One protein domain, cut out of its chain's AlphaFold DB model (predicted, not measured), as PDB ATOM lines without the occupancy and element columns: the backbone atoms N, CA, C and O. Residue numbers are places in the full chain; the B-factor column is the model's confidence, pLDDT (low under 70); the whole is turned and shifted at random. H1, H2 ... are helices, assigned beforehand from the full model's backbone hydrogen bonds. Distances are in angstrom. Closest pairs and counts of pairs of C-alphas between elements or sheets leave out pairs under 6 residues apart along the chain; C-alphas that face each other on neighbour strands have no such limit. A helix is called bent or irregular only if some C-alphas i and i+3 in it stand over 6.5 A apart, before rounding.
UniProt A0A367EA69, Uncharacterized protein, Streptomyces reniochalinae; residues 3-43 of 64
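This is residues 3 to 43 of the 64 residues of an uncharacterized protein of Streptomyces reniochalinae (UniProt A0A367EA69). A helical hairpin: the long helix H2 makes one leg, and the shorter H1 runs beside it the opposite way, meeting it near the turn, where residues 18 to 23 stick out. The unnamed residues 3 to 8 extend the H1 leg. The printed part has 41 residues with two named helices, H1 then H2, and no named strand; the class is all helix. It is only just compact, close to loose, with a radius of gyration of the C-alphas of 10.7 A, and elongated, spanning 33 by 18 by 10 A.

Start from H2, residues 24 to 43, which touches H1, residues 9 to 17, with its residues 24 to 29 alone. Look at Ala 17 and Ile 24, whose C-alphas are the closest of the two helices, 6.2 A apart. The helices form a hairpin at a shallow tilt of 24 degrees, opposite ways. In H1 every O i to N i+4 pair is within hydrogen-bond range; in H2, 13 of 16 are.

Find C-alpha 24 at (153.862, 174.148, 222.888); from there H2 runs 26.2 A to C-alpha 43 at (132.216, 160.792, 229.070). H2 is irregular, but only just: C-alphas 26 and 29 are 6.8 A apart. H1 begins at C-alpha 9, (138.915, 171.137, 219.944), and covers 12.6 A.

The C-alphas farthest apart, Ser 21 and Thr 43, are 33.1 A apart. The printed part has no cut, its link from H1 to H2 is short, and no printed residue is under 70 in pLDDT.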
ATOM      1  N   VAL A   3     133.135 168.643 230.251       97.94
ATOM      2  CA  VAL A   3     132.468 169.336 229.136       97.94
ATOM      3  C   VAL A   3     132.981 168.777 227.812       97.94
ATOM      4  O   VAL A   3     134.191 168.744 227.608       97.94
ATOM      5  N   ASP A   4     132.077 168.359 226.921       98.31
ATOM      6  CA  ASP A   4     132.420 167.981 225.542       98.31
ATOM      7  C   ASP A   4     132.953 169.204 224.782       98.31
ATOM      8  O   ASP A   4     132.296 170.247 224.719       98.31
ATOM      9  N   ILE A   5     134.147 169.068 224.205       98.44
ATOM     10  CA  ILE A   5     134.799 170.113 223.414       98.44
ATOM     11  C   ILE A   5     135.077 169.675 221.972       98.44
ATOM     12  O   ILE A   5     135.894 170.296 221.300       98.44
ATOM     13  N   ASN A   6     134.442 168.624 221.447       98.50
ATOM     14  CA  ASN A   6     134.706 168.117 220.093       98.50
ATOM     15  C   ASN A   6     134.597 169.203 219.014       98.50
ATOM     16  O   ASN A   6     135.450 169.301 218.129       98.50
ATOM     17  N   THR A   7     133.568 170.047 219.106       98.44
ATOM     18  CA  THR A   7     133.319 171.134 218.148       98.44
ATOM     19  C   THR A   7     134.335 172.272 218.272       98.44
ATOM     20  O   THR A   7     134.615 172.958 217.291       98.44
ATOM     21  N   THR A   8     134.943 172.448 219.448       98.38
ATOM     22  CA  THR A   8     135.898 173.526 219.750       98.38
ATOM     23  C   THR A   8     137.346 173.046 219.867       98.38
ATOM     24  O   THR A   8     138.258 173.866 219.983       98.38
ATOM     25  N   TYR A   9     137.600 171.742 219.745       98.38
ATOM     26  CA  TYR A   9     138.915 171.137 219.944       98.38
ATOM     27  C   TYR A   9     139.973 171.701 218.985       98.38
ATOM     28  O   TYR A   9     141.081 172.047 219.400       98.38
ATOM     29  N   ARG A  10     139.628 171.853 217.699       98.06
ATOM     30  CA  ARG A  10     140.538 172.425 216.691       98.06
ATOM     31  C   ARG A  10     140.844 173.910 216.953       98.06
ATOM     32  O   ARG A  10     142.029 174.236 217.021       98.06
ATOM     33  N   PRO A  11     139.848 174.805 217.129       98.31
ATOM     34  CA  PRO A  11     140.095 176.186 217.552       98.31
ATOM     35  C   PRO A  11     140.943 176.291 218.824       98.31
ATOM     36  O   PRO A  11     141.898 177.060 218.850       98.31
ATOM     37  N   ARG A  12     140.664 175.465 219.837       97.81
ATOM     38  CA  ARG A  12     141.440 175.400 221.083       97.81
ATOM     39  C   ARG A  12     142.908 175.051 220.831       97.81
ATOM     40  O   ARG A  12     143.791 175.711 221.369       97.81
ATOM     41  N   LYS A  13     143.192 174.032 220.010       97.81
ATOM     42  CA  LYS A  13     144.572 173.644 219.663       97.81
ATOM     43  C   LYS A  13     145.315 174.743 218.901       97.81
ATOM     44  O   LYS A  13     146.508 174.895 219.126       97.81
ATOM     45  N   ARG A  14     144.624 175.504 218.043       97.38
ATOM     46  CA  ARG A  14     145.201 176.682 217.372       97.38
ATOM     47  C   ARG A  14     145.520 177.788 218.368       97.38
ATOM     48  O   ARG A  14     146.647 178.246 218.391       97.38
ATOM     49  N   ALA A  15     144.575 178.133 219.243       97.94
ATOM     50  CA  ALA A  15     144.798 179.131 220.286       97.94
ATOM     51  C   ALA A  15     145.990 178.766 221.187       97.94
ATOM     52  O   ALA A  15     146.802 179.624 221.506       97.94
ATOM     53  N   LEU A  16     146.142 177.481 221.529       96.88
ATOM     54  CA  LEU A  16     147.294 177.006 222.292       96.88
ATOM     55  C   LEU A  16     148.629 177.233 221.554       96.88
ATOM     56  O   LEU A  16     149.622 177.545 222.201       96.88
ATOM     57  N   ALA A  17     148.655 177.090 220.226       96.25
ATOM     58  CA  ALA A  17     149.858 177.266 219.408       96.25
ATOM     59  C   ALA A  17     150.318 178.730 219.282       96.25
ATOM     60  O   ALA A  17     151.494 178.972 219.032       96.25
ATOM     61  N   GLU A  18     149.435 179.706 219.515       98.00
ATOM     62  CA  GLU A  18     149.786 181.137 219.466       98.00
ATOM     63  C   GLU A  18     150.714 181.571 220.620       98.00
ATOM     64  O   GLU A  18     151.314 182.646 220.587       98.00
ATOM     65  N   HIS A  19     150.880 180.737 221.651       96.94
ATOM     66  CA  HIS A  19     151.790 180.995 222.768       96.94
ATOM     67  C   HIS A  19     153.252 180.684 222.403       96.94
ATOM     68  O   HIS A  19     153.892 179.838 223.022       96.94
ATOM     69  N   ALA A  20     153.796 181.405 221.420       94.06
ATOM     70  CA  ALA A  20     155.098 181.126 220.801       94.06
ATOM     71  C   ALA A  20     156.306 181.136 221.762       94.06
ATOM     72  O   ALA A  20     157.342 180.555 221.458       94.06
ATOM     73  N   SER A  21     156.200 181.794 222.922       96.81
ATOM     74  CA  SER A  21     157.260 181.804 223.939       96.81
ATOM     75  C   SER A  21     157.288 180.551 224.821       96.81
ATOM     76  O   SER A  21     158.187 180.415 225.651       96.81
ATOM     77  N   GLN A  22     156.295 179.670 224.696       97.06
ATOM     78  CA  GLN A  22     156.141 178.462 225.502       97.06
ATOM     79  C   GLN A  22     156.492 177.208 224.678       97.06
ATOM     80  O   GLN A  22     156.298 177.211 223.462       97.06
ATOM     81  N   PRO A  23     156.947 176.109 225.309       96.44
ATOM     82  CA  PRO A  23     157.202 174.820 224.655       96.44
ATOM     83  C   PRO A  23     155.886 174.112 224.276       96.44
ATOM     84  O   PRO A  23     155.450 173.142 224.906       96.44
ATOM     85  N   ILE A  24     155.169 174.665 223.295       97.31
ATOM     86  CA  ILE A  24     153.862 174.148 222.888       97.31
ATOM     87  C   ILE A  24     154.008 172.860 222.080       97.31
ATOM     88  O   ILE A  24     153.333 171.884 222.394       97.31
ATOM     89  N   ASP A  25     154.859 172.814 221.062       94.12
ATOM     90  CA  ASP A  25     154.871 171.678 220.130       94.12
ATOM     91  C   ASP A  25     155.432 170.392 220.747       94.12
ATOM     92  O   ASP A  25     154.923 169.299 220.489       94.12
ATOM     93  N   ASP A  26     156.442 170.521 221.601       94.19
ATOM     94  CA  ASP A  26     157.173 169.412 222.209       94.19
ATOM     95  C   ASP A  26     156.646 169.022 223.597       94.19
ATOM     96  O   ASP A  26     156.786 167.860 223.991       94.19
ATOM     97  N   HIS A  27     155.997 169.940 224.325       94.38
ATOM     98  CA  HIS A  27     155.544 169.669 225.690       94.38
ATOM     99  C   HIS A  27     154.044 169.888 225.922       94.38
ATOM    100  O   HIS A  27     153.290 168.930 226.149       94.38
ATOM    101  N   PHE A  28     153.569 171.133 225.871       96.69
ATOM    102  CA  PHE A  28     152.208 171.457 226.318       96.69
ATOM    103  C   PHE A  28     151.118 171.036 225.327       96.69
ATOM    104  O   PHE A  28     150.001 170.699 225.719       96.69
ATOM    105  N   GLY A  29     151.431 170.993 224.039       97.25
ATOM    106  CA  GLY A  29     150.548 170.569 222.962       97.25
ATOM    107  C   GLY A  29     150.183 169.084 223.043       97.25
ATOM    108  O   GLY A  29     148.979 168.785 223.006       97.25
ATOM    109  N   PRO A  30     151.161 168.165 223.155       97.94
ATOM    110  CA  PRO A  30     150.914 166.751 223.430       97.94
ATOM    111  C   PRO A  30     150.167 166.535 224.748       97.94
ATOM    112  O   PRO A  30     149.180 165.799 224.781       97.94
ATOM    113  N   MET A  31     150.553 167.244 225.814       97.56
ATOM    114  CA  MET A  31     149.873 167.165 227.112       97.56
ATOM    115  C   MET A  31     148.388 167.554 227.007       97.56
ATOM    116  O   MET A  31     147.514 166.809 227.455       97.56
ATOM    117  N   ALA A  32     148.082 168.685 226.364       97.81
ATOM    118  CA  ALA A  32     146.715 169.162 226.174       97.81
ATOM    119  C   ALA A  32     145.861 168.213 225.318       97.81
ATOM    120  O   ALA A  32     144.645 168.137 225.527       97.81
ATOM    121  N   HIS A  33     146.477 167.498 224.367       98.31
ATOM    122  CA  HIS A  33     145.811 166.453 223.591       98.31
ATOM    123  C   HIS A  33     145.485 165.246 224.475       98.31
ATOM    124  O   HIS A  33     144.312 164.890 224.595       98.31
ATOM    125  N   THR A  34     146.488 164.683 225.153       98.44
ATOM    126  CA  THR A  34     146.330 163.514 226.029       98.44
ATOM    127  C   THR A  34     145.260 163.740 227.091       98.44
ATOM    128  O   THR A  34     144.372 162.903 227.252       98.44
ATOM    129  N   LEU A  35     145.284 164.892 227.770       98.19
ATOM    130  CA  LEU A  35     144.270 165.231 228.768       98.19
ATOM    131  C   LEU A  35     142.871 165.313 228.149       98.19
ATOM    132  O   LEU A  35     141.931 164.761 228.714       98.19
ATOM    133  N   SER A  36     142.728 165.946 226.980       98.44
ATOM    134  CA  SER A  36     141.416 166.061 226.335       98.44
ATOM    135  C   SER A  36     140.817 164.704 225.959       98.44
ATOM    136  O   SER A  36     139.626 164.479 226.162       98.44
ATOM    137  N   THR A  37     141.649 163.784 225.465       98.56
ATOM    138  CA  THR A  37     141.234 162.426 225.100       98.56
ATOM    139  C   THR A  37     140.885 161.609 226.342       98.56
ATOM    140  O   THR A  37     139.856 160.940 226.367       98.56
ATOM    141  N   LEU A  38     141.695 161.701 227.402       98.50
ATOM    142  CA  LEU A  38     141.456 160.991 228.661       98.50
ATOM    143  C   LEU A  38     140.110 161.378 229.286       98.50
ATOM    144  O   LEU A  38     139.356 160.511 229.726       98.50
ATOM    145  N   TRP A  39     139.791 162.671 229.324       98.50
ATOM    146  CA  TRP A  39     138.497 163.119 229.837       98.50
ATOM    147  C   TRP A  39     137.353 162.768 228.891       98.50
ATOM    148  O   TRP A  39     136.304 162.348 229.372       98.50
ATOM    149  N   GLY A  40     137.570 162.859 227.575       98.44
ATOM    150  CA  GLY A  40     136.582 162.452 226.577       98.44
ATOM    151  C   GLY A  40     136.170 160.988 226.735       98.44
ATOM    152  O   GLY A  40     134.980 160.680 226.814       98.44
ATOM    153  N   GLN A  41     137.147 160.093 226.904       98.31
ATOM    154  CA  GLN A  41     136.906 158.668 227.142       98.31
ATOM    155  C   GLN A  41     136.023 158.412 228.371       98.31
ATOM    156  O   GLN A  41     135.190 157.510 228.345       98.31
ATOM    157  N   ARG A  42     136.149 159.223 229.430       97.19
ATOM    158  CA  ARG A  42     135.313 159.096 230.639       97.19
ATOM    159  C   ARG A  42     133.860 159.525 230.427       97.19
ATOM    160  O   ARG A  42     133.017 159.160 231.240       97.19
ATOM    161  N   THR A  43     133.565 160.287 229.376       96.06
ATOM    162  CA  THR A  43     132.216 160.792 229.070       96.06
ATOM    163  C   THR A  43     131.668 160.317 227.725       96.06
ATOM    164  O   THR A  43     130.623 160.797 227.300       96.06
TER     165      THR A  43